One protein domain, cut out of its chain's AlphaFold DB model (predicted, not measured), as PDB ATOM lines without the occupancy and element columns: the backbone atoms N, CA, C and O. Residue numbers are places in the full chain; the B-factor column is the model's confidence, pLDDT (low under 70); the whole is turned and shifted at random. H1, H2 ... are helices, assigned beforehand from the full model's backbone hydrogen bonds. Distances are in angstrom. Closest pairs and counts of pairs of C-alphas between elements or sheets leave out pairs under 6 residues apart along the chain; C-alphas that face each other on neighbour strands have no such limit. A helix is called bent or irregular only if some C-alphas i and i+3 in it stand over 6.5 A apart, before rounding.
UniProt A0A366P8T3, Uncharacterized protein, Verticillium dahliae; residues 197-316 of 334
ATOM      1  N   PRO A 197     -87.899  25.966   2.845       90.12
ATOM      2  CA  PRO A 197     -89.021  26.633   3.502       90.12
ATOM      3  C   PRO A 197     -88.750  26.918   4.984       90.12
ATOM      4  O   PRO A 197     -89.018  28.014   5.462       90.12
ATOM      5  N   CYS A 198     -88.150  25.959   5.694       89.62
ATOM      6  CA  CYS A 198     -87.777  26.121   7.096       89.62
ATOM      7  C   CYS A 198     -86.626  27.127   7.270       89.62
ATOM      8  O   CYS A 198     -86.705  28.009   8.122       89.62
ATOM      9  N   MET A 199     -85.594  27.069   6.421       92.69
ATOM     10  CA  MET A 199     -84.515  28.062   6.416       92.69
ATOM     11  C   MET A 199     -85.058  29.482   6.207       92.69
ATOM     12  O   MET A 199     -84.659  30.404   6.915       92.69
ATOM     13  N   ASP A 200     -85.989  29.668   5.270       92.06
ATOM     14  CA  ASP A 200     -86.547  30.977   4.930       92.06
ATOM     15  C   ASP A 200     -87.368  31.590   6.084       92.06
ATOM     16  O   ASP A 200     -87.371  32.814   6.223       92.06
ATOM     17  N   LEU A 201     -87.959  30.777   6.974       90.25
ATOM     18  CA  LEU A 201     -88.615  31.257   8.205       90.25
ATOM     19  C   LEU A 201     -87.635  31.909   9.190       90.25
ATOM     20  O   LEU A 201     -87.987  32.877   9.860       90.25
ATOM     21  N   HIS A 202     -86.404  31.398   9.277       91.62
ATOM     22  CA  HIS A 202     -85.392  31.863  10.234       91.62
ATOM     23  C   HIS A 202     -84.326  32.774   9.613       91.62
ATOM     24  O   HIS A 202     -83.501  33.345  10.329       91.62
ATOM     25  N   ARG A 203     -84.325  32.920   8.283       94.44
ATOM     26  CA  ARG A 203     -83.238  33.546   7.517       94.44
ATOM     27  C   ARG A 203     -82.922  34.966   7.971       94.44
ATOM     28  O   ARG A 203     -81.756  35.276   8.197       94.44
ATOM     29  N   ALA A 204     -83.949  35.802   8.123       95.38
ATOM     30  CA  ALA A 204     -83.776  37.192   8.545       95.38
ATOM     31  C   ALA A 204     -83.187  37.275   9.958       95.38
ATOM     32  O   ALA A 204     -82.202  37.971  10.180       95.38
ATOM     33  N   GLN A 205     -83.724  36.480  10.887       94.94
ATOM     34  CA  GLN A 205     -83.248  36.455  12.266       94.94
ATOM     35  C   GLN A 205     -81.790  35.983  12.362       94.94
ATOM     36  O   GLN A 205     -80.995  36.604  13.064       94.94
ATOM     37  N   LEU A 206     -81.414  34.927  11.630       96.38
ATOM     38  CA  LEU A 206     -80.026  34.465  11.569       96.38
ATOM     39  C   LEU A 206     -79.103  35.549  10.994       96.38
ATOM     40  O   LEU A 206     -78.040  35.810  11.558       96.38
ATOM     41  N   ALA A 207     -79.503  36.191   9.893       97.62
ATOM     42  CA  ALA A 207     -78.722  37.245   9.249       97.62
ATOM     43  C   ALA A 207     -78.480  38.440  10.189       97.62
ATOM     44  O   ALA A 207     -77.356  38.944  10.267       97.62
ATOM     45  N   ASP A 208     -79.508  38.861  10.928       97.00
ATOM     46  CA  ASP A 208     -79.420  39.957  11.892       97.00
ATOM     47  C   ASP A 208     -78.552  39.598  13.102       97.00
ATOM     48  O   ASP A 208     -77.704  40.402  13.501       97.00
ATOM     49  N   MET A 209     -78.693  38.383  13.648       95.75
ATOM     50  CA  MET A 209     -77.843  37.909  14.746       95.75
ATOM     51  C   MET A 209     -76.368  37.904  14.337       95.75
ATOM     52  O   MET A 209     -75.544  38.470  15.047       95.75
ATOM     53  N   LEU A 210     -76.035  37.356  13.165       97.25
ATOM     54  CA  LEU A 210     -74.655  37.325  12.669       97.25
ATOM     55  C   LEU A 210     -74.095  38.731  12.446       97.25
ATOM     56  O   LEU A 210     -72.983  39.029  12.875       97.25
ATOM     57  N   ARG A 211     -74.870  39.627  11.823       97.56
ATOM     58  CA  ARG A 211     -74.471  41.029  11.642       97.56
ATOM     59  C   ARG A 211     -74.139  41.695  12.975       97.56
ATOM     60  O   ARG A 211     -73.166  42.445  13.053       97.56
ATOM     61  N   GLN A 212     -74.953  41.454  13.999       96.75
ATOM     62  CA  GLN A 212     -74.734  42.012  15.325       96.75
ATOM     63  C   GLN A 212     -73.501  41.394  15.998       96.75
ATOM     64  O   GLN A 212     -72.672  42.135  16.524       96.75
ATOM     65  N   THR A 213     -73.302  40.078  15.873       96.00
ATOM     66  CA  THR A 213     -72.103  39.391  16.372       96.00
ATOM     67  C   THR A 213     -70.823  39.960  15.772       96.00
ATOM     68  O   THR A 213     -69.873  40.179  16.510       96.00
ATOM     69  N   VAL A 214     -70.780  40.277  14.470       97.00
ATOM     70  CA  VAL A 214     -69.582  40.907  13.875       97.00
ATOM     71  C   VAL A 214     -69.240  42.228  14.569       97.00
ATOM     72  O   VAL A 214     -68.068  42.520  14.806       97.00
ATOM     73  N   LYS A 215     -70.251  43.035  14.914       96.19
ATOM     74  CA  LYS A 215     -70.045  44.326  15.586       96.19
ATOM     75  C   LYS A 215     -69.530  44.136  17.012       96.19
ATOM     76  O   LYS A 215     -68.580  44.810  17.414       96.19
ATOM     77  N   GLU A 216     -70.140  43.218  17.755       96.12
ATOM     78  CA  GLU A 216     -69.818  42.932  19.158       96.12
ATOM     79  C   GLU A 216     -68.450  42.254  19.308       96.12
ATOM     80  O   GLU A 216     -67.626  42.682  20.115       96.12
ATOM     81  N   GLU A 217     -68.164  41.274  18.454       95.06
ATOM     82  CA  GLU A 217     -66.957  40.441  18.484       95.06
ATOM     83  C   GLU A 217     -65.882  40.898  17.487       95.06
ATOM     84  O   GLU A 217     -64.969  40.148  17.136       95.06
ATOM     85  N   SER A 218     -65.947  42.155  17.043       95.00
ATOM     86  CA  SER A 218     -65.011  42.729  16.065       95.00
ATOM     87  C   SER A 218     -63.542  42.539  16.465       95.00
ATOM     88  O   SER A 218     -62.713  42.137  15.649       95.00
ATOM     89  N   LYS A 219     -63.211  42.749  17.745       94.81
ATOM     90  CA  LYS A 219     -61.852  42.528  18.273       94.81
ATOM     91  C   LYS A 219     -61.421  41.068  18.165       94.81
ATOM     92  O   LYS A 219     -60.272  40.800  17.821       94.81
ATOM     93  N   THR A 220     -62.330  40.140  18.449       93.62
ATOM     94  CA  THR A 220     -62.081  38.699  18.376       93.62
ATOM     95  C   THR A 220     -61.861  38.271  16.926       93.62
ATOM     96  O   THR A 220     -60.905  37.557  16.645       93.62
ATOM     97  N   LEU A 221     -62.670  38.766  15.984       91.88
ATOM     98  CA  LEU A 221     -62.504  38.512  14.548       91.88
ATOM     99  C   LEU A 221     -61.162  39.036  14.017       91.88
ATOM    100  O   LEU A 221     -60.462  38.318  13.304       91.88
ATOM    101  N   VAL A 222     -60.745  40.239  14.424       92.31
ATOM    102  CA  VAL A 222     -59.417  40.772  14.072       92.31
ATOM    103  C   VAL A 222     -58.296  39.922  14.676       92.31
ATOM    104  O   VAL A 222     -57.334  39.589  13.989       92.31
ATOM    105  N   ALA A 223     -58.431  39.497  15.935       89.88
ATOM    106  CA  ALA A 223     -57.461  38.611  16.581       89.88
ATOM    107  C   ALA A 223     -57.371  37.225  15.913       89.88
ATOM    108  O   ALA A 223     -56.324  36.583  15.970       89.88
ATOM    109  N   ARG A 224     -58.444  36.777  15.249       86.94
ATOM    110  CA  ARG A 224     -58.478  35.558  14.423       86.94
ATOM    111  C   ARG A 224     -57.837  35.738  13.045       86.94
ATOM    112  O   ARG A 224     -57.712  34.759  12.319       86.94
ATOM    113  N   GLY A 225     -57.391  36.947  12.707       85.69
ATOM    114  CA  GLY A 225     -56.608  37.239  11.509       85.69
ATOM    115  C   GLY A 225     -57.366  37.970  10.405       85.69
ATOM    116  O   GLY A 225     -56.772  38.233   9.365       85.69
ATOM    117  N   TRP A 226     -58.640  38.320  10.597       88.69
ATOM    118  CA  TRP A 226     -59.350  39.161   9.632       88.69
ATOM    119  C   TRP A 226     -58.817  40.596   9.662       88.69
ATOM    120  O   TRP A 226     -58.541  41.147  10.732       88.69
ATOM    121  N   ALA A 227     -58.714  41.242   8.499       86.38
ATOM    122  CA  ALA A 227     -58.301  42.638   8.445       86.38
ATOM    123  C   ALA A 227     -59.309  43.543   9.165       86.38
ATOM    124  O   ALA A 227     -60.521  43.437   8.975       86.38
ATOM    125  N   SER A 228     -58.799  44.482   9.965       90.00
ATOM    126  CA  SER A 228     -59.641  45.381  10.762       90.00
ATOM    127  C   SER A 228     -60.615  46.194   9.913       90.00
ATOM    128  O   SER A 228     -61.753  46.384  10.326       90.00
ATOM    129  N   ASP A 229     -60.185  46.660   8.741       87.94
ATOM    130  CA  ASP A 229     -61.036  47.417   7.819       87.94
ATOM    131  C   ASP A 229     -62.209  46.561   7.309       87.94
ATOM    132  O   ASP A 229     -63.371  46.957   7.417       87.94
ATOM    133  N   MET A 230     -61.919  45.320   6.900       90.06
ATOM    134  CA  MET A 230     -62.927  44.330   6.514       90.06
ATOM    135  C   MET A 230     -63.934  44.085   7.643       90.06
ATOM    136  O   MET A 230     -65.138  44.165   7.411       90.06
ATOM    137  N   VAL A 231     -63.470  43.822   8.869       93.06
ATOM    138  CA  VAL A 231     -64.349  43.536  10.019       93.06
ATOM    139  C   VAL A 231     -65.238  44.730  10.373       93.06
ATOM    140  O   VAL A 231     -66.424  44.551  10.642       93.06
ATOM    141  N   LEU A 232     -64.688  45.945  10.378       90.44
ATOM    142  CA  LEU A 232     -65.401  47.132  10.852       90.44
ATOM    143  C   LEU A 232     -66.366  47.713   9.813       90.44
ATOM    144  O   LEU A 232     -67.409  48.246  10.197       90.44
ATOM    145  N   HIS A 233     -66.039  47.621   8.522       88.62
ATOM    146  CA  HIS A 233     -66.754  48.357   7.475       88.62
ATOM    147  C   HIS A 233     -67.501  47.483   6.464       88.62
ATOM    148  O   HIS A 233     -68.410  47.984   5.806       88.62
ATOM    149  N   HIS A 234     -67.168  46.195   6.343       91.19
ATOM    150  CA  HIS A 234     -67.701  45.351   5.266       91.19
ATOM    151  C   HIS A 234     -68.352  44.065   5.770       91.19
ATOM    152  O   HIS A 234     -69.454  43.709   5.351       91.19
ATOM    153  N   MET A 235     -67.699  43.371   6.700       93.75
ATOM    154  CA  MET A 235     -68.111  42.057   7.177       93.75
ATOM    155  C   MET A 235     -69.547  42.010   7.727       93.75
ATOM    156  O   MET A 235     -70.235  41.051   7.384       93.75
ATOM    157  N   PRO A 236     -70.070  43.011   8.476       96.31
ATOM    158  CA  PRO A 236     -71.457  42.982   8.952       96.31
ATOM    159  C   PRO A 236     -72.491  42.915   7.817       96.31
ATOM    160  O   PRO A 236     -73.538  42.283   7.961       96.31
ATOM    161  N   ASP A 237     -72.209  43.559   6.684       93.69
ATOM    162  CA  ASP A 237     -73.089  43.543   5.516       93.69
ATOM    163  C   ASP A 237     -72.851  42.322   4.639       93.69
ATOM    164  O   ASP A 237     -73.813  41.756   4.115       93.69
ATOM    165  N   VAL A 238     -71.604  41.857   4.534       93.50
ATOM    166  CA  VAL A 238     -71.275  40.598   3.858       93.50
ATOM    167  C   VAL A 238     -72.009  39.441   4.525       93.50
ATOM    168  O   VAL A 238     -72.751  38.746   3.840       93.50
ATOM    169  N   VAL A 239     -71.897  39.257   5.846       96.56
ATOM    170  CA  VAL A 239     -72.542  38.113   6.519       96.56
ATOM    171  C   VAL A 239     -74.063  38.158   6.385       96.56
ATOM    172  O   VAL A 239     -74.685  37.151   6.051       96.56
ATOM    173  N   HIS A 240     -74.660  39.339   6.548       97.88
ATOM    174  CA  HIS A 240     -76.101  39.512   6.423       97.88
ATOM    175  C   HIS A 240     -76.583  39.243   4.993       97.88
ATOM    176  O   HIS A 240     -77.492  38.445   4.778       97.88
ATOM    177  N   SER A 241     -75.982  39.902   3.997       95.56
ATOM    178  CA  SER A 241     -76.381  39.749   2.590       95.56
ATOM    179  C   SER A 241     -76.168  38.324   2.082       95.56
ATOM    180  O   SER A 241     -77.007  37.822   1.340       95.56
ATOM    181  N   THR A 242     -75.115  37.644   2.539       95.00
ATOM    182  CA  THR A 242     -74.817  36.245   2.194       95.00
ATOM    183  C   THR A 242     -75.927  35.309   2.656       95.00
ATOM    184  O   THR A 242     -76.442  34.509   1.870       95.00
ATOM    185  N   VAL A 243     -76.352  35.442   3.917       97.25
ATOM    186  CA  VAL A 243     -77.466  34.654   4.458       97.25
ATOM    187  C   VAL A 243     -78.770  35.018   3.757       97.25
ATOM    188  O   VAL A 243     -79.515  34.124   3.367       97.25
ATOM    189  N   MET A 244     -79.043  36.302   3.525       97.38
ATOM    190  CA  MET A 244     -80.284  36.739   2.876       97.38
ATOM    191  C   MET A 244     -80.392  36.326   1.404       97.38
ATOM    192  O   MET A 244     -81.495  36.066   0.931       97.38
ATOM    193  N   ALA A 245     -79.277  36.234   0.676       93.88
ATOM    194  CA  ALA A 245     -79.280  35.890  -0.745       93.88
ATOM    195  C   ALA A 245     -79.753  34.451  -1.018       93.88
ATOM    196  O   ALA A 245     -80.311  34.179  -2.082       93.88
ATOM    197  N   GLY A 246     -79.508  33.521  -0.085       89.06
ATOM    198  CA  GLY A 246     -79.911  32.112  -0.192       89.06
ATOM    199  C   GLY A 246     -79.325  31.338  -1.376       89.06
ATOM    200  O   GLY A 246     -79.798  30.251  -1.696       89.06
ATOM    201  N   ARG A 247     -78.327  31.913  -2.052       88.75
ATOM    202  CA  ARG A 247     -77.483  31.301  -3.083       88.75
ATOM    203  C   ARG A 247     -76.292  32.215  -3.363       88.75
ATOM    204  O   ARG A 247     -76.413  33.434  -3.248       88.75
ATOM    205  N   GLY A 248     -75.205  31.632  -3.848       84.50
ATOM    206  CA  GLY A 248     -74.053  32.369  -4.352       84.50
ATOM    207  C   GLY A 248     -72.864  31.449  -4.603       84.50
ATOM    208  O   GLY A 248     -72.990  30.225  -4.535       84.50
ATOM    209  N   ASP A 249     -71.721  32.043  -4.928       75.44
ATOM    210  CA  ASP A 249     -70.503  31.337  -5.340       75.44
ATOM    211  C   ASP A 249     -69.214  31.893  -4.704       75.44
ATOM    212  O   ASP A 249     -68.117  31.455  -5.050       75.44
ATOM    213  N   SER A 250     -69.328  32.802  -3.731       76.31
ATOM    214  CA  SER A 250     -68.181  33.350  -2.997       76.31
ATOM    215  C   SER A 250     -67.834  32.498  -1.777       76.31
ATOM    216  O   SER A 250     -68.597  32.413  -0.814       76.31
ATOM    217  N   GLY A 251     -66.640  31.902  -1.794       77.62
ATOM    218  CA  GLY A 251     -66.101  31.183  -0.638       77.62
ATOM    219  C   GLY A 251     -65.822  32.099   0.558       77.62
ATOM    220  O   GLY A 251     -66.004  31.681   1.698       77.62
ATOM    221  N   ASP A 252     -65.438  33.352   0.319       78.69
ATOM    222  CA  ASP A 252     -65.077  34.300   1.383       78.69
ATOM    223  C   ASP A 252     -66.295  34.792   2.156       78.69
ATOM    224  O   ASP A 252     -66.260  34.898   3.382       78.69
ATOM    225  N   ALA A 253     -67.402  35.004   1.446       86.56
ATOM    226  CA  ALA A 253     -68.701  35.277   2.040       86.56
ATOM    227  C   ALA A 253     -69.139  34.144   2.985       86.56
ATOM    228  O   ALA A 253     -69.517  34.390   4.134       86.56
ATOM    229  N   VAL A 254     -69.012  32.892   2.531       88.56
ATOM    230  CA  VAL A 254     -69.321  31.704   3.342       88.56
ATOM    231  C   VAL A 254     -68.414  31.626   4.567       88.56
ATOM    232  O   VAL A 254     -68.911  31.429   5.674       88.56
ATOM    233  N   ARG A 255     -67.105  31.848   4.404       87.81
ATOM    234  CA  ARG A 255     -66.143  31.864   5.516       87.81
ATOM    235  C   ARG A 255     -66.492  32.911   6.562       87.81
ATOM    236  O   ARG A 255     -66.498  32.586   7.744       87.81
ATOM    237  N   ALA A 256     -66.803  34.137   6.140       90.81
ATOM    238  CA  ALA A 256     -67.180  35.212   7.051       90.81
ATOM    239  C   ALA A 256     -68.415  34.829   7.878       90.81
ATOM    240  O   ALA A 256     -68.428  35.021   9.095       90.81
ATOM    241  N   VAL A 257     -69.431  34.228   7.247       95.19
ATOM    242  CA  VAL A 257     -70.627  33.763   7.963       95.19
ATOM    243  C   VAL A 257     -70.296  32.630   8.925       95.19
ATOM    244  O   VAL A 257     -70.691  32.703  10.083       95.19
ATOM    245  N   VAL A 258     -69.577  31.601   8.478       93.31
ATOM    246  CA  VAL A 258     -69.264  30.433   9.311       93.31
ATOM    247  C   VAL A 258     -68.398  30.829  10.507       93.31
ATOM    248  O   VAL A 258     -68.654  30.371  11.617       93.31
ATOM    249  N   ASP A 259     -67.407  31.700  10.312       91.50
ATOM    250  CA  ASP A 259     -66.536  32.159  11.397       91.50
ATOM    251  C   ASP A 259     -67.293  33.040  12.401       91.50
ATOM    252  O   ASP A 259     -67.146  32.887  13.612       91.50
ATOM    253  N   THR A 260     -68.194  33.896  11.915       94.50
ATOM    254  CA  THR A 260     -69.088  34.683  12.777       94.50
ATOM    255  C   THR A 260     -70.055  33.782  13.547       94.50
ATOM    256  O   THR A 260     -70.229  33.940  14.755       94.50
ATOM    257  N   ALA A 261     -70.660  32.800  12.874       94.62
ATOM    258  CA  ALA A 261     -71.561  31.835  13.491       94.62
ATOM    259  C   ALA A 261     -70.838  31.016  14.562       94.62
ATOM    260  O   ALA A 261     -71.400  30.782  15.625       94.62
ATOM    261  N   TYR A 262     -69.581  30.639  14.314       92.38
ATOM    262  CA  TYR A 262     -68.728  29.951  15.278       92.38
ATOM    263  C   TYR A 262     -68.529  30.761  16.568       92.38
ATOM    264  O   TYR A 262     -68.598  30.198  17.662       92.38
ATOM    265  N   LEU A 263     -68.323  32.079  16.458       91.75
ATOM    266  CA  LEU A 263     -68.246  32.967  17.623       91.75
ATOM    267  C   LEU A 263     -69.586  33.060  18.356       91.75
ATOM    268  O   LEU A 263     -69.622  32.946  19.579       91.75
ATOM    269  N   LEU A 264     -70.685  33.183  17.613       91.38
ATOM    270  CA  LEU A 264     -72.032  33.275  18.173       91.38
ATOM    271  C   LEU A 264     -72.416  32.022  18.980       91.38
ATOM    272  O   LEU A 264     -72.914  32.124  20.100       91.38
ATOM    273  N   VAL A 265     -72.150  30.826  18.452       89.81
ATOM    274  CA  VAL A 265     -72.546  29.548  19.079       89.81
ATOM    275  C   VAL A 265     -71.582  29.059  20.158       89.81
ATOM    276  O   VAL A 265     -71.918  28.130  20.889       89.81
ATOM    277  N   HIS A 266     -70.429  29.720  20.290       74.00
ATOM    278  CA  HIS A 266     -69.328  29.386  21.190       74.00
ATOM    279  C   HIS A 266     -68.711  27.997  20.908       74.00
ATOM    280  O   HIS A 266     -69.373  26.961  20.882       74.00
ATOM    281  N   ALA A 267     -67.384  27.969  20.763       61.94
ATOM    282  CA  ALA A 267     -66.531  26.845  20.341       61.94
ATOM    283  C   ALA A 267     -66.693  25.480  21.058       61.94
ATOM    284  O   ALA A 267     -66.047  24.511  20.663       61.94
ATOM    285  N   ALA A 268     -67.480  25.391  22.132       59.19
ATOM    286  CA  ALA A 268     -67.575  24.214  22.994       59.19
ATOM    287  C   ALA A 268     -68.599  23.159  22.527       59.19
ATOM    288  O   ALA A 268     -68.666  22.079  23.115       59.19
ATOM    289  N   CYS A 269     -69.411  23.450  21.504       65.88
ATOM    290  CA  CYS A 269     -70.453  22.543  21.021       65.88
ATOM    291  C   CYS A 269     -69.968  21.623  19.884       65.88
ATOM    292  O   CYS A 269     -69.073  21.964  19.108       65.88
ATOM    293  N   ASN A 270     -70.560  20.426  19.781       82.44
ATOM    294  CA  ASN A 270     -70.322  19.531  18.649       82.44
ATOM    295  C   ASN A 270     -70.989  20.114  17.401       82.44
ATOM    296  O   ASN A 270     -72.169  19.886  17.165       82.44
ATOM    297  N   LEU A 271     -70.222  20.845  16.598       89.81
ATOM    298  CA  LEU A 271     -70.746  21.485  15.400       89.81
ATOM    299  C   LEU A 271     -71.134  20.488  14.312       89.81
ATOM    300  O   LEU A 271     -71.833  20.891  13.404       89.81
ATOM    301  N   ASP A 272     -70.730  19.217  14.359       89.94
ATOM    302  CA  ASP A 272     -71.004  18.256  13.281       89.94
ATOM    303  C   ASP A 272     -72.379  17.582  13.377       89.94
ATOM    304  O   ASP A 272     -72.866  17.069  12.377       89.94
ATOM    305  N   GLU A 273     -73.062  17.659  14.520       90.19
ATOM    306  CA  GLU A 273     -74.391  17.060  14.709       90.19
ATOM    307  C   GLU A 273     -75.352  18.053  15.366       90.19
ATOM    308  O   GLU A 273     -74.969  18.742  16.306       90.19
ATOM    309  N   THR A 274     -76.593  18.104  14.882       92.31
ATOM    310  CA  THR A 274     -77.678  18.921  15.450       92.31
ATOM    311  C   THR A 274     -78.924  18.086  15.753       92.31
ATOM    312  O   THR A 274     -78.968  16.876  15.504       92.31
ATOM    313  N   HIS A 275     -79.941  18.712  16.338       91.38
ATOM    314  CA  HIS A 275     -81.269  18.132  16.565       91.38
ATOM    315  C   HIS A 275     -82.404  18.941  15.917       91.38
ATOM    316  O   HIS A 275     -83.514  18.429  15.754       91.38
ATOM    317  N   PHE A 276     -82.099  20.167  15.495       91.44
ATOM    318  CA  PHE A 276     -83.017  21.128  14.910       91.44
ATOM    319  C   PHE A 276     -83.940  20.550  13.841       91.44
ATOM    320  O   PHE A 276     -85.140  20.801  13.898       91.44
ATOM    321  N   TRP A 277     -83.429  19.785  12.869       91.88
ATOM    322  CA  TRP A 277     -84.265  19.350  11.746       91.88
ATOM    323  C   TRP A 277     -85.346  18.370  12.191       91.88
ATOM    324  O   TRP A 277     -86.466  18.442  11.699       91.88
ATOM    325  N   ARG A 278     -85.041  17.489  13.150       87.88
ATOM    326  CA  ARG A 278     -86.035  16.588  13.752       87.88
ATOM    327  C   ARG A 278     -87.072  17.340  14.578       87.88
ATOM    328  O   ARG A 278     -88.261  17.031  14.487       87.88
ATOM    329  N   ASP A 279     -86.632  18.313  15.366       83.69
ATOM    330  CA  ASP A 279     -87.519  19.091  16.232       83.69
ATOM    331  C   ASP A 279     -88.459  19.967  15.397       83.69
ATOM    332  O   ASP A 279     -89.669  19.989  15.630       83.69
ATOM    333  N   ALA A 280     -87.918  20.606  14.358       78.12
ATOM    334  CA  ALA A 280     -88.683  21.413  13.425       78.12
ATOM    335  C   ALA A 280     -89.721  20.575  12.664       78.12
ATOM    336  O   ALA A 280     -90.861  21.000  12.467       78.12
ATOM    337  N   ASP A 281     -89.354  19.358  12.272       75.75
ATOM    338  CA  ASP A 281     -90.242  18.437  11.573       75.75
ATOM    339  C   ASP A 281     -91.420  17.987  12.441       75.75
ATOM    340  O   ASP A 281     -92.579  18.042  12.020       75.75
ATOM    341  N   THR A 282     -91.108  17.621  13.686       69.38
ATOM    342  CA  THR A 282     -92.082  17.197  14.694       69.38
ATOM    343  C   THR A 282     -93.053  18.331  15.000       69.38
ATOM    344  O   THR A 282     -94.268  18.142  14.948       69.38
ATOM    345  N   ALA A 283     -92.544  19.537  15.241       58.38
ATOM    346  CA  ALA A 283     -93.379  20.700  15.505       58.38
ATOM    347  C   ALA A 283     -94.225  21.107  14.280       58.38
ATOM    348  O   ALA A 283     -95.392  21.456  14.444       58.38
ATOM    349  N   SER A 284     -93.708  20.965  13.053       61.72
ATOM    350  CA  SER A 284     -94.488  21.192  11.822       61.72
ATOM    351  C   SER A 284     -95.604  20.160  11.624       61.72
ATOM    352  O   SER A 284     -96.635  20.479  11.047       61.72
ATOM    353  N   SER A 285     -95.414  18.922  12.094       56.00
ATOM    354  CA  SER A 285     -96.441  17.868  12.031       56.00
ATOM    355  C   SER A 285     -97.551  18.011  13.080       56.00
ATOM    356  O   SER A 285     -98.614  17.421  12.921       56.00
ATOM    357  N   LEU A 286     -97.307  18.788  14.142       48.84
ATOM    358  CA  LEU A 286     -98.247  19.025  15.243       48.84
ATOM    359  C   LEU A 286     -99.042  20.331  15.085       48.84
ATOM    360  O   LEU A 286    -100.039  20.527  15.778       48.84
ATOM    361  N   ALA A 287     -98.599  21.235  14.208       50.03
ATOM    362  CA  ALA A 287     -99.205  22.546  14.022       50.03
ATOM    363  C   ALA A 287    -100.337  22.505  12.979       50.03
ATOM    364  O   ALA A 287    -100.130  22.803  11.802       50.03
ATOM    365  N   ASP A 288    -101.556  22.197  13.427       40.12
ATOM    366  CA  ASP A 288    -102.775  22.653  12.749       40.12
ATOM    367  C   ASP A 288    -102.829  24.186  12.846       40.12
ATOM    368  O   ASP A 288    -103.296  24.761  13.827       40.12
ATOM    369  N   GLY A 289    -102.312  24.862  11.822       37.66
ATOM    370  CA  GLY A 289    -102.341  26.317  11.725       37.66
ATOM    371  C   GLY A 289    -101.009  26.973  12.078       37.66
ATOM    372  O   GLY A 289    -100.463  26.848  13.171       37.66
ATOM    373  N   ALA A 290    -100.490  27.712  11.105       45.25
ATOM    374  CA  ALA A 290     -99.361  28.606  11.263       45.25
ATOM    375  C   ALA A 290     -99.585  29.594  12.418       45.25
ATOM    376  O   ALA A 290    -100.538  30.359  12.360       45.25
ATOM    377  N   GLN A 291     -98.676  29.607  13.399       45.62
ATOM    378  CA  GLN A 291     -98.130  30.780  14.110       45.62
ATOM    379  C   GLN A 291     -97.668  30.382  15.513       45.62
ATOM    380  O   GLN A 291     -98.486  30.338  16.417       45.62
ATOM    381  N   GLU A 292     -96.356  30.168  15.693       41.19
ATOM    382  CA  GLU A 292     -95.612  30.611  16.896       41.19
ATOM    383  C   GLU A 292     -94.099  30.308  16.808       41.19
ATOM    384  O   GLU A 292     -93.494  29.767  17.720       41.19
ATOM    385  N   TRP A 293     -93.437  30.604  15.684       45.28
ATOM    386  CA  TRP A 293     -91.966  30.451  15.586       45.28
ATOM    387  C   TRP A 293     -91.235  31.790  15.422       45.28
ATOM    388  O   TRP A 293     -90.027  31.829  15.225       45.28
ATOM    389  N   ALA A 294     -91.959  32.907  15.531       43.72
ATOM    390  CA  ALA A 294     -91.454  34.232  15.179       43.72
ATOM    391  C   ALA A 294     -90.957  35.090  16.365       43.72
ATOM    392  O   ALA A 294     -90.738  36.282  16.169       43.72
ATOM    393  N   VAL A 295     -90.802  34.559  17.589       44.84
ATOM    394  CA  VAL A 295     -90.518  35.417  18.773       44.84
ATOM    395  C   VAL A 295     -89.389  34.919  19.695       44.84
ATOM    396  O   VAL A 295     -88.989  35.639  20.606       44.84
ATOM    397  N   LEU A 296     -88.796  33.742  19.472       54.16
ATOM    398  CA  LEU A 296     -87.713  33.238  20.334       54.16
ATOM    399  C   LEU A 296     -86.333  33.417  19.695       54.16
ATOM    400  O   LEU A 296     -86.174  33.265  18.486       54.16
ATOM    401  N   LEU A 297     -85.333  33.748  20.520       68.75
ATOM    402  CA  LEU A 297     -83.925  33.795  20.117       68.75
ATOM    403  C   LEU A 297     -83.520  32.424  19.552       68.75
ATOM    404  O   LEU A 297     -83.850  31.399  20.153       68.75
ATOM    405  N   LEU A 298     -82.811  32.394  18.420       85.38
ATOM    406  CA  LEU A 298     -82.354  31.130  17.844       85.38
ATOM    407  C   LEU A 298     -81.447  30.411  18.848       85.38
ATOM    408  O   LEU A 298     -80.489  30.993  19.364       85.38
ATOM    409  N   SER A 299     -81.751  29.143  19.125       89.62
ATOM    410  CA  SER A 299     -80.885  28.313  19.958       89.62
ATOM    411  C   SER A 299     -79.534  28.087  19.272       89.62
ATOM    412  O   SER A 299     -79.428  28.164  18.045       89.62
ATOM    413  N   THR A 300     -78.504  27.744  20.045       91.25
ATOM    414  CA  THR A 300     -77.187  27.354  19.518       91.25
ATOM    415  C   THR A 300     -77.307  26.262  18.450       91.25
ATOM    416  O   THR A 300     -76.726  26.388  17.377       91.25
ATOM    417  N   ASP A 301     -78.112  25.228  18.710       91.12
ATOM    418  CA  ASP A 301     -78.327  24.105  17.788       91.12
ATOM    419  C   ASP A 301     -78.986  24.561  16.476       91.12
ATOM    420  O   ASP A 301     -78.533  24.209  15.386       91.12
ATOM    421  N   THR A 302     -79.985  25.443  16.577       92.12
ATOM    422  CA  THR A 302     -80.659  26.059  15.426       92.12
ATOM    423  C   THR A 302     -79.686  26.876  14.577       92.12
ATOM    424  O   THR A 302     -79.656  26.729  13.358       92.12
ATOM    425  N   ILE A 303     -78.852  27.713  15.202       94.56
ATOM    426  CA  ILE A 303     -77.863  28.533  14.488       94.56
ATOM    427  C   ILE A 303     -76.869  27.637  13.743       94.56
ATOM    428  O   ILE A 303     -76.577  27.893  12.573       94.56
ATOM    429  N   VAL A 304     -76.389  26.565  14.382       94.88
ATOM    430  CA  VAL A 304     -75.486  25.595  13.745       94.88
ATOM    431  C   VAL A 304     -76.165  24.935  12.544       94.88
ATOM    432  O   VAL A 304     -75.592  24.921  11.452       94.88
ATOM    433  N   ALA A 305     -77.389  24.428  12.708       95.00
ATOM    434  CA  ALA A 305     -78.123  23.731  11.655       95.00
ATOM    435  C   ALA A 305     -78.406  24.628  10.440       95.00
ATOM    436  O   ALA A 305     -78.156  24.233   9.297       95.00
ATOM    437  N   LEU A 306     -78.870  25.856  10.678       95.94
ATOM    438  CA  LEU A 306     -79.163  26.822   9.620       95.94
ATOM    439  C   LEU A 306     -77.886  27.326   8.938       95.94
ATOM    440  O   LEU A 306     -77.870  27.500   7.720       95.94
ATOM    441  N   THR A 307     -76.790  27.502   9.683       96.50
ATOM    442  CA  THR A 307     -75.496  27.887   9.095       96.50
ATOM    443  C   THR A 307     -74.963  26.786   8.179       96.50
ATOM    444  O   THR A 307     -74.566  27.075   7.052       96.50
ATOM    445  N   LYS A 308     -75.024  25.513   8.596       95.62
ATOM    446  CA  LYS A 308     -74.687  24.373   7.722       95.62
ATOM    447  C   LYS A 308     -75.540  24.360   6.461       95.62
ATOM    448  O   LYS A 308     -75.018  24.151   5.371       95.62
ATOM    449  N   PHE A 309     -76.842  24.594   6.597       96.50
ATOM    450  CA  PHE A 309     -77.748  24.645   5.456       96.50
ATOM    451  C   PHE A 309     -77.413  25.797   4.506       96.50
ATOM    452  O   PHE A 309     -77.383  25.595   3.294       96.50
ATOM    453  N   MET A 310     -77.067  26.973   5.037       96.31
ATOM    454  CA  MET A 310     -76.569  28.087   4.233       96.31
ATOM    455  C   MET A 310     -75.313  27.679   3.447       96.31
ATOM    456  O   MET A 310     -75.239  27.924   2.243       96.31
ATOM    457  N   VAL A 311     -74.366  26.967   4.069       94.06
ATOM    458  CA  VAL A 311     -73.199  26.426   3.350       94.06
ATOM    459  C   VAL A 311     -73.637  25.520   2.191       94.06
ATOM    460  O   VAL A 311     -73.058  25.609   1.109       94.06
ATOM    461  N   ILE A 312     -74.680  24.692   2.351       94.19
ATOM    462  CA  ILE A 312     -75.251  23.878   1.257       94.19
ATOM    463  C   ILE A 312     -75.869  24.753   0.150       94.19
ATOM    464  O   ILE A 312     -75.672  24.453  -1.030       94.19
ATOM    465  N   GLU A 313     -76.558  25.849   0.482       93.88
ATOM    466  CA  GLU A 313     -77.102  26.799  -0.508       93.88
ATOM    467  C   GLU A 313     -76.006  27.412  -1.392       93.88
ATOM    468  O   GLU A 313     -76.183  27.550  -2.607       93.88
ATOM    469  N   TRP A 314     -74.856  27.716  -0.790       92.00
ATOM    470  CA  TRP A 314     -73.671  28.267  -1.456       92.00
ATOM    471  C   TRP A 314     -72.726  27.197  -2.016       92.00
ATOM    472  O   TRP A 314     -71.693  27.508  -2.617       92.00
ATOM    473  N   SER A 315     -73.066  25.921  -1.830       88.38
ATOM    474  CA  SER A 315     -72.318  24.794  -2.375       88.38
ATOM    475  C   SER A 315     -72.647  24.561  -3.841       88.38
ATOM    476  O   SER A 315     -73.782  24.741  -4.291       88.38
ATOM    477  N   GLN A 316     -71.638  24.110  -4.580       83.25
ATOM    478  CA  GLN A 316     -71.710  23.912  -6.021       83.25
ATOM    479  C   GLN A 316     -71.964  22.449  -6.364       83.25
ATOM    480  O   GLN A 316     -71.580  21.529  -5.640       83.25
TER     481      GLN A 316
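AT A GLANCE: This is residues 197 to 316 of the 334 residues of an uncharacterized protein of Verticillium dahliae (UniProt A0A366P8T3). Two antiparallel helix pairs are laid crosswise: H1 and H3 side by side form one layer, H4 and H6 side by side form the other. Short H2 sits at one end of the long axis and H5 at the other, where residues 285 to 292 stick out. The 120 printed residues hold six named helices, H1 to H6 in chain order, and no named strand; the class is all helix. The whole is compact, radius of gyration of the C-alphas 14.7 A, yet elongated, spanning 49 by 29 by 25 A.

IN THESE COORDINATES: H1, residues 197 to 216, begins at C-alpha 197 (-89.021, 26.633, 3.502) and measures 29.7 A. H2 is residues 218 to 223. H3, residues 228 to 245, measures 24.7 A. H1 and H3 are irregular: C-alphas 201 and 204 are 7.7 A apart, C-alphas 233 and 236 7.3 A. H4 is residues 251 to 265, 20.8 A; H5 is residues 276 to 286. H6, residues 300 to 313, measures 20.0 A and ends at C-alpha 313 (-77.102, 26.799, -0.508).

HOW THE PARTS SIT: H1 and H3 touch at a shallow tilt of 8 degrees, opposite ways; their closest C-alphas, Ala 207 and His 240, are 4.5 A apart. H3, with residues 235 to 243 alone, touches H4 about perpendicular at 85 degrees, closest C-alphas Val 239 and Val 257, 5.0 A. H4 and H6 touch at a shallow tilt of 8 degrees, opposite ways, closest C-alphas Val 265 and Thr 300, 5.2 A. H2 touches H3, closest C-alphas Val 222 and Ser 228, 5.7 A. H5 touches H6, closest C-alphas Phe 276 and Thr 302, 5.5 A. Every O i to N i+4 pair is within hydrogen-bond range in H2, H4, H5 and H6; in H1 12 of 16 are, in H3 11 of 14.

THE WHOLE: The C-alphas farthest apart, Ala 227 and Asp 288, are 48.9 A apart. The printed part has no cut. The link from H5 to H6 is long, 13 residues. pLDDT is under 70 at residues 267 to 269 and 282 to 297.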